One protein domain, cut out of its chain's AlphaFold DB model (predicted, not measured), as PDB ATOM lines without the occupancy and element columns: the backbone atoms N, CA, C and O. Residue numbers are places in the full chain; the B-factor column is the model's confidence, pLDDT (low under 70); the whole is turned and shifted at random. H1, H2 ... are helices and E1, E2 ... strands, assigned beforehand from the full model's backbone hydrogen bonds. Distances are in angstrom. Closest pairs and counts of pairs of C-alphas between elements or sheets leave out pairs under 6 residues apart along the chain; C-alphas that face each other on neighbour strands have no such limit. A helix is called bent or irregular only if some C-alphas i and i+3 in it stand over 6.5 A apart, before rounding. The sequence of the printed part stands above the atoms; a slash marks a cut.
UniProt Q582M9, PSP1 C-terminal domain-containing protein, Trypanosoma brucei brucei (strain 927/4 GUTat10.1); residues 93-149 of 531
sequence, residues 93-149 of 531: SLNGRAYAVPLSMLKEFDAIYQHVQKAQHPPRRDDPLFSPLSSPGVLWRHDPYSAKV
ATOM      1  N   SER A  93     -15.860  45.924 -33.904       93.68
ATOM      2  CA  SER A  93     -16.350  46.086 -35.273       93.68
ATOM      3  C   SER A  93     -15.219  46.356 -36.267       93.68
ATOM      4  O   SER A  93     -14.376  47.220 -36.048       93.68
ATOM      5  N   LEU A  94     -15.224  45.644 -37.395       93.77
ATOM      6  CA  LEU A  94     -14.298  45.839 -38.505       93.77
ATOM      7  C   LEU A  94     -14.953  45.367 -39.812       93.77
ATOM      8  O   LEU A  94     -15.376  44.216 -39.923       93.77
ATOM      9  N   ASN A  95     -15.055  46.260 -40.800       89.67
ATOM     10  CA  ASN A  95     -15.526  45.963 -42.160       89.67
ATOM     11  C   ASN A  95     -16.860  45.172 -42.249       89.67
ATOM     12  O   ASN A  95     -16.947  44.123 -42.887       89.67
ATOM     13  N   GLY A  96     -17.919  45.626 -41.570       90.78
ATOM     14  CA  GLY A  96     -19.228  44.948 -41.626       90.78
ATOM     15  C   GLY A  96     -19.404  43.785 -40.630       90.78
ATOM     16  O   GLY A  96     -20.461  43.150 -40.605       90.78
ATOM     17  N   ARG A  97     -18.392  43.468 -39.811       93.36
ATOM     18  CA  ARG A  97     -18.391  42.318 -38.892       93.36
ATOM     19  C   ARG A  97     -17.956  42.706 -37.489       93.36
ATOM     20  O   ARG A  97     -17.146  43.606 -37.315       93.36
ATOM     21  N   ALA A  98     -18.472  41.990 -36.498       94.83
ATOM     22  CA  ALA A  98     -18.025  42.077 -35.117       94.83
ATOM     23  C   ALA A  98     -17.205  40.830 -34.779       94.83
ATOM     24  O   ALA A  98     -17.724  39.719 -34.895       94.83
ATOM     25  N   TYR A  99     -15.968  41.023 -34.325       96.47
ATOM     26  CA  TYR A  99     -15.008  39.975 -33.979       96.47
ATOM     27  C   TYR A  99     -14.774  39.909 -32.468       96.47
ATOM     28  O   TYR A  99     -14.512  40.933 -31.846       96.47
ATOM     29  N   ALA A 100     -14.827  38.714 -31.888       96.78
ATOM     30  CA  ALA A 100     -14.329  38.409 -30.552       96.78
ATOM     31  C   ALA A 100     -13.071  37.542 -30.700       96.78
ATOM     32  O   ALA A 100     -13.157  36.347 -30.997       96.78
ATOM     33  N   VAL A 101     -11.905  38.170 -30.544       97.09
ATOM     34  CA  VAL A 101     -10.590  37.534 -30.713       97.09
ATOM     35  C   VAL A 101     -10.059  37.000 -29.376       97.09
ATOM     36  O   VAL A 101     -10.363  37.585 -28.330       97.09
ATOM     37  N   PRO A 102      -9.274  35.906 -29.363       97.45
ATOM     38  CA  PRO A 102      -8.508  35.494 -28.187       97.45
ATOM     39  C   PRO A 102      -7.645  36.641 -27.647       97.45
ATOM     40  O   PRO A 102      -7.141  37.455 -28.422       97.45
ATOM     41  N   LEU A 103      -7.438  36.705 -26.327       96.16
ATOM     42  CA  LEU A 103      -6.637  37.782 -25.719       96.16
ATOM     43  C   LEU A 103      -5.191  37.834 -26.253       96.16
ATOM     44  O   LEU A 103      -4.628  38.921 -26.359       96.16
ATOM     45  N   SER A 104      -4.620  36.694 -26.651       96.55
ATOM     46  CA  SER A 104      -3.294  36.607 -27.282       96.55
ATOM     47  C   SER A 104      -3.206  37.309 -28.642       96.55
ATOM     48  O   SER A 104      -2.132  37.764 -29.016       96.55
ATOM     49  N   MET A 105      -4.328  37.451 -29.353       97.28
ATOM     50  CA  MET A 105      -4.402  38.062 -30.686       97.28
ATOM     51  C   MET A 105      -4.795  39.544 -30.665       97.28
ATOM     52  O   MET A 105      -4.980  40.156 -31.716       97.28
ATOM     53  N   LEU A 106      -4.958  40.154 -29.486       96.50
ATOM     54  CA  LEU A 106      -5.471  41.523 -29.397       96.50
ATOM     55  C   LEU A 106      -4.549  42.538 -30.098       96.50
ATOM     56  O   LEU A 106      -5.039  43.435 -30.776       96.50
ATOM     57  N   LYS A 107      -3.225  42.347 -30.006       97.13
ATOM     58  CA  LYS A 107      -2.231  43.195 -30.690       97.13
ATOM     59  C   LYS A 107      -2.319  43.086 -32.217       97.13
ATOM     60  O   LYS A 107      -2.237  44.099 -32.902       97.13
ATOM     61  N   GLU A 108      -2.518  41.877 -32.738       97.32
ATOM     62  CA  GLU A 108      -2.681  41.627 -34.178       97.32
ATOM     63  C   GLU A 108      -3.982  42.245 -34.696       97.32
ATOM     64  O   GLU A 108      -3.983  42.926 -35.720       97.32
ATOM     65  N   PHE A 109      -5.083  42.081 -33.953       97.70
ATOM     66  CA  PHE A 109      -6.360  42.710 -34.288       97.70
ATOM     67  C   PHE A 109      -6.243  44.238 -34.336       97.70
ATOM     68  O   PHE A 109      -6.734  44.857 -35.279       97.70
ATOM     69  N   ASP A 110      -5.578  44.851 -33.353       97.39
ATOM     70  CA  ASP A 110      -5.403  46.304 -33.304       97.39
ATOM     71  C   ASP A 110      -4.499  46.814 -34.440       97.39
ATOM     72  O   ASP A 110      -4.778  47.873 -35.005       97.39
ATOM     73  N   ALA A 111      -3.489  46.042 -34.856       97.47
ATOM     74  CA  ALA A 111      -2.678  46.353 -36.036       97.47
ATOM     75  C   ALA A 111      -3.501  46.306 -37.337       97.47
ATOM     76  O   ALA A 111      -3.437  47.243 -38.137       97.47
ATOM     77  N   ILE A 112      -4.335  45.272 -37.521       97.34
ATOM     78  CA  ILE A 112      -5.262  45.167 -38.661       97.34
ATOM     79  C   ILE A 112      -6.243  46.343 -38.648       97.34
ATOM     80  O   ILE A 112      -6.448  46.995 -39.672       97.34
ATOM     81  N   TYR A 113      -6.834  46.648 -37.491       96.38
ATOM     82  CA  TYR A 113      -7.777  47.752 -37.339       96.38
ATOM     83  C   TYR A 113      -7.136  49.089 -37.733       96.38
ATOM     84  O   TYR A 113      -7.709  49.832 -38.526       96.38
ATOM     85  N   GLN A 114      -5.927  49.382 -37.241       96.80
ATOM     86  CA  GLN A 114      -5.198  50.598 -37.607       96.80
ATOM     87  C   GLN A 114      -4.840  50.648 -39.095       96.80
ATOM     88  O   GLN A 114      -4.928  51.716 -39.697       96.80
ATOM     89  N   HIS A 115      -4.465  49.518 -39.700       96.21
ATOM     90  CA  HIS A 115      -4.175  49.452 -41.130       96.21
ATOM     91  C   HIS A 115      -5.422  49.773 -41.968       96.21
ATOM     92  O   HIS A 115      -5.365  50.620 -42.856       96.21
ATOM     93  N   VAL A 116      -6.576  49.189 -41.624       95.16
ATOM     94  CA  VAL A 116      -7.861  49.464 -42.292       95.16
ATOM     95  C   VAL A 116      -8.290  50.926 -42.134       95.16
ATOM     96  O   VAL A 116      -8.857  51.489 -43.062       95.16
ATOM     97  N   GLN A 117      -8.009  51.556 -40.988       93.58
ATOM     98  CA  GLN A 117      -8.312  52.976 -40.757       93.58
ATOM     99  C   GLN A 117      -7.398  53.927 -41.548       93.58
ATOM    100  O   GLN A 117      -7.808  55.041 -41.859       93.58
ATOM    101  N   LYS A 118      -6.161  53.512 -41.853       95.53
ATOM    102  CA  LYS A 118      -5.189  54.317 -42.613       95.53
ATOM    103  C   LYS A 118      -5.299  54.131 -44.128       95.53
ATOM    104  O   LYS A 118      -4.842  54.996 -44.870       95.53
ATOM    105  N   ALA A 119      -5.856  53.015 -44.591       94.19
ATOM    106  CA  ALA A 119      -5.981  52.727 -46.012       94.19
ATOM    107  C   ALA A 119      -6.966  53.697 -46.691       94.19
ATOM    108  O   ALA A 119      -8.088  53.886 -46.226       94.19
ATOM    109  N   GLN A 120      -6.562  54.283 -47.824       93.26
ATOM    110  CA  GLN A 120      -7.431  55.164 -48.624       93.26
ATOM    111  C   GLN A 120      -8.654  54.423 -49.185       93.26
ATOM    112  O   GLN A 120      -9.719  55.011 -49.380       93.26
ATOM    113  N   HIS A 121      -8.510  53.117 -49.416       92.31
ATOM    114  CA  HIS A 121      -9.581  52.238 -49.858       92.31
ATOM    115  C   HIS A 121      -9.760  51.092 -48.861       92.31
ATOM    116  O   HIS A 121      -8.765  50.522 -48.411       92.31
ATOM    117  N   PRO A 122     -11.009  50.725 -48.516       88.25
ATOM    118  CA  PRO A 122     -11.250  49.598 -47.631       88.25
ATOM    119  C   PRO A 122     -10.693  48.322 -48.286       88.25
ATOM    120  O   PRO A 122     -11.080  48.012 -49.418       88.25
ATOM    121  N   PRO A 123      -9.800  47.577 -47.608       91.24
ATOM    122  CA  PRO A 123      -9.213  46.376 -48.180       91.24
ATOM    123  C   PRO A 123     -10.293  45.347 -48.520       91.24
ATOM    124  O   PRO A 123     -11.335  45.241 -47.853       91.24
ATOM    125  N   ARG A 124     -10.055  44.601 -49.603       92.68
ATOM    126  CA  ARG A 124     -10.984  43.569 -50.075       92.68
ATOM    127  C   ARG A 124     -11.128  42.479 -49.015       92.68
ATOM    128  O   ARG A 124     -10.273  42.277 -48.166       92.68
ATOM    129  N   ARG A 125     -12.241  41.750 -49.065       86.64
ATOM    130  CA  ARG A 125     -12.523  40.690 -48.086       86.64
ATOM    131  C   ARG A 125     -11.454  39.591 -48.076       86.64
ATOM    132  O   ARG A 125     -11.202  39.026 -47.017       86.64
ATOM    133  N   ASP A 126     -10.864  39.325 -49.232       91.64
ATOM    134  CA  ASP A 126      -9.870  38.269 -49.427       91.64
ATOM    135  C   ASP A 126      -8.434  38.799 -49.264       91.64
ATOM    136  O   ASP A 126      -7.474  38.134 -49.639       91.64
ATOM    137  N   ASP A 127      -8.286  40.014 -48.725       94.76
ATOM    138  CA  ASP A 127      -6.986  40.613 -48.454       94.76
ATOM    139  C   ASP A 127      -6.221  39.771 -47.410       94.76
ATOM    140  O   ASP A 127      -6.779  39.472 -46.342       94.76
ATOM    141  N   PRO A 128      -4.951  39.397 -47.676       95.93
ATOM    142  CA  PRO A 128      -4.104  38.663 -46.736       95.93
ATOM    143  C   PRO A 128      -4.028  39.295 -45.341       95.93
ATOM    144  O   PRO A 128      -3.833  38.571 -44.360       95.93
ATOM    145  N   LEU A 129      -4.254  40.609 -45.225       96.28
ATOM    146  CA  LEU A 129      -4.358  41.339 -43.961       96.28
ATOM    147  C   LEU A 129      -5.382  40.718 -42.995       96.28
ATOM    148  O   LEU A 129      -5.195  40.763 -41.781       96.28
ATOM    149  N   PHE A 130      -6.458  40.119 -43.509       96.12
ATOM    150  CA  PHE A 130      -7.511  39.502 -42.699       96.12
ATOM    151  C   PHE A 130      -7.275  38.019 -42.393       96.12
ATOM    152  O   PHE A 130      -8.080  37.421 -41.672       96.12
ATOM    153  N   SER A 131      -6.188  37.416 -42.887       96.13
ATOM    154  CA  SER A 131      -5.883  36.001 -42.642       96.13
ATOM    155  C   SER A 131      -5.815  35.629 -41.151       96.13
ATOM    156  O   SER A 131      -6.421  34.612 -40.799       96.13
ATOM    157  N   PRO A 132      -5.261  36.456 -40.230       96.34
ATOM    158  CA  PRO A 132      -5.260  36.119 -38.807       96.34
ATOM    159  C   PRO A 132      -6.675  36.050 -38.225       96.34
ATOM    160  O   PRO A 132      -6.942  35.259 -37.331       96.34
ATOM    161  N   LEU A 133      -7.637  36.811 -38.760       95.55
ATOM    162  CA  LEU A 133      -9.024  36.795 -38.272       95.55
ATOM    163  C   LEU A 133      -9.784  35.510 -38.634       95.55
ATOM    164  O   LEU A 133     -10.918  35.331 -38.185       95.55
ATOM    165  N   SER A 134      -9.171  34.625 -39.424       94.81
ATOM    166  CA  SER A 134      -9.675  33.279 -39.719       94.81
ATOM    167  C   SER A 134      -9.081  32.203 -38.799       94.81
ATOM    168  O   SER A 134      -9.451  31.036 -38.917       94.81
ATOM    169  N   SER A 135      -8.181  32.571 -37.878       94.86
ATOM    170  CA  SER A 135      -7.525  31.637 -36.960       94.86
ATOM    171  C   SER A 135      -8.508  30.973 -35.983       94.86
ATOM    172  O   SER A 135      -9.473  31.611 -35.533       94.86
ATOM    173  N   PRO A 136      -8.259  29.708 -35.583       94.41
ATOM    174  CA  PRO A 136      -9.055  29.026 -34.572       94.41
ATOM    175  C   PRO A 136      -9.198  29.862 -33.297       94.41
ATOM    176  O   PRO A 136      -8.236  30.408 -32.765       94.41
ATOM    177  N   GLY A 137     -10.428  29.961 -32.797       93.44
ATOM    178  CA  GLY A 137     -10.737  30.737 -31.598       93.44
ATOM    179  C   GLY A 137     -11.252  32.150 -31.869       93.44
ATOM    180  O   GLY A 137     -11.933  32.686 -30.993       93.44
ATOM    181  N   VAL A 138     -11.048  32.723 -33.059       95.11
ATOM    182  CA  VAL A 138     -11.707  33.976 -33.455       95.11
ATOM    183  C   VAL A 138     -13.174  33.699 -33.782       95.11
ATOM    184  O   VAL A 138     -13.497  32.887 -34.645       95.11
ATOM    185  N   LEU A 139     -14.084  34.376 -33.085       94.63
ATOM    186  CA  LEU A 139     -15.514  34.330 -33.391       94.63
ATOM    187  C   LEU A 139     -15.905  35.604 -34.120       94.63
ATOM    188  O   LEU A 139     -15.567  36.697 -33.672       94.63
ATOM    189  N   TRP A 140     -16.672  35.484 -35.197       94.09
ATOM    190  CA  TRP A 140     -17.230  36.643 -35.877       94.09
ATOM    191  C   TRP A 140     -18.734  36.497 -36.071       94.09
ATOM    192  O   TRP A 140     -19.275  35.398 -36.190       94.09
ATOM    193  N   ARG A 141     -19.419  37.636 -36.106       91.05
ATOM    194  CA  ARG A 141     -20.825  37.739 -36.499       91.05
ATOM    195  C   ARG A 141     -21.013  38.921 -37.433       91.05
ATOM    196  O   ARG A 141     -20.240  39.879 -37.390       91.05
ATOM    197  N   HIS A 142     -22.040  38.857 -38.273       88.44
ATOM    198  CA  HIS A 142     -22.430  40.007 -39.079       88.44
ATOM    199  C   HIS A 142     -22.804  41.165 -38.146       88.44
ATOM    200  O   HIS A 142     -23.662  41.002 -37.278       88.44
ATOM    201  N   ASP A 143     -22.171  42.323 -38.320       84.83
ATOM    202  CA  ASP A 143     -22.445  43.508 -37.517       84.83
ATOM    203  C   ASP A 143     -23.086  44.591 -38.392       84.83
ATOM    204  O   ASP A 143     -22.375  45.295 -39.118       84.83
ATOM    205  N   PRO A 144     -24.420  44.761 -38.317       72.81
ATOM    206  CA  PRO A 144     -25.128  45.746 -39.124       72.81
ATOM    207  C   PRO A 144     -24.734  47.197 -38.802       72.81
ATOM    208  O   PRO A 144     -25.083  48.093 -39.571       72.81
ATOM    209  N   TYR A 145     -24.027  47.458 -37.697       73.71
ATOM    210  CA  TYR A 145     -23.610  48.805 -37.305       73.71
ATOM    211  C   TYR A 145     -22.260  49.220 -37.905       73.71
ATOM    212  O   TYR A 145     -22.025  50.410 -38.110       73.71
ATOM    213  N   SER A 146     -21.390  48.266 -38.246       69.25
ATOM    214  CA  SER A 146     -20.001  48.544 -38.644       69.25
ATOM    215  C   SER A 146     -19.817  49.014 -40.093       69.25
ATOM    216  O   SER A 146     -18.838  49.692 -40.395       69.25
ATOM    217  N   ALA A 147     -20.783  48.755 -40.983       54.00
ATOM    218  CA  ALA A 147     -20.763  49.273 -42.357       54.00
ATOM    219  C   ALA A 147     -20.828  50.814 -42.432       54.00
ATOM    220  O   ALA A 147     -20.558  51.396 -43.478       54.00
ATOM    221  N   LYS A 148     -21.183  51.490 -41.329       52.56
ATOM    222  CA  LYS A 148     -21.311  52.951 -41.281       52.56
ATOM    223  C   LYS A 148     -19.974  53.698 -41.210       52.56
ATOM    224  O   LYS A 148     -19.972  54.884 -41.506       52.56
ATOM    225  N   VAL A 149     -18.873  53.046 -40.820       50.43
ATOM    226  CA  VAL A 149     -17.623  53.757 -40.473       50.43
ATOM    227  C   VAL A 149     -16.699  54.014 -41.674       50.43
ATOM    228  O   VAL A 149     -15.906  54.940 -41.606       50.43
TER     229      VAL A 149
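What this domain is: This is residues 93 to 149 of the 531 residues of the protein "PSP1 C-terminal domain-containing protein" of Trypanosoma brucei brucei (strain 927/4 GUTat10.1) (UniProt Q582M9). A small two-stranded ribbon, E1 with E2, is joined at one end to a helical hairpin made of a long helix, H1, and a short one, H2. H1 runs along the longest axis, and residues 143 to 149 trail on after E2 with no named element. The printed part has 57 residues with two named helices and two named strands, in the order E1, H1, H2, E2; the sheet E1 - E2 is antiparallel and the class is mixed, helices and strands. The whole is compact and rounded, with a radius of gyration of the C-alphas of 10.8 A and spans of 28 by 21 by 18 A.

Where its parts are: E1 is residues 97 to 100, beginning at C-alpha 97 (-18.391, 42.318, -38.892), and E2 is residues 139 to 142, ending at C-alpha 142 (-22.430, 40.007, -39.079). H1 is residues 103 to 118, 23.7 A from first to last C-alpha, beginning at (-6.637, 37.782, -25.719). H2 is residues 128 to 134, 10.5 A long. Both helices are irregular: C-alphas 104 and 107 are 7.5 A apart, and C-alphas 129 and 132 are 7.4 A apart.

How they stand to each other: E1 and E2 are antiparallel at 158 degrees, with N 100 and O 139 at 2.8 A and N 98 and O 141 at 2.9 A, within hydrogen-bond range. Residues 93 to 94 pair antiparallel with residues 97 to 98 of E1. H2 is only just apart from E1, closest 8.0 A, and H1 is apart from E2. H1, with residues 108 to 112 alone, touches H2; the closest C-alphas, of Ile 112 and Leu 129, are 6.6 A apart. The two form a helical hairpin, opposite ways at a shallow tilt of 34 degrees, only just short of steep. O i to N i+4 pairs are within range in 10 of 12 cases in H1 and 0 of 3 in H2, where 3 of 4 O i to N i+3 pairs are.

The domain as a whole: The C-alphas farthest apart, of Gln 120 and Gly 137, are 30.0 A apart. The printed part has no cut. The links E1 to H1 and H2 to E2 are tight, and H1 to H2 is short. Mean pLDDT of the printed part is 91.0; residues 146 to 149 are under 70.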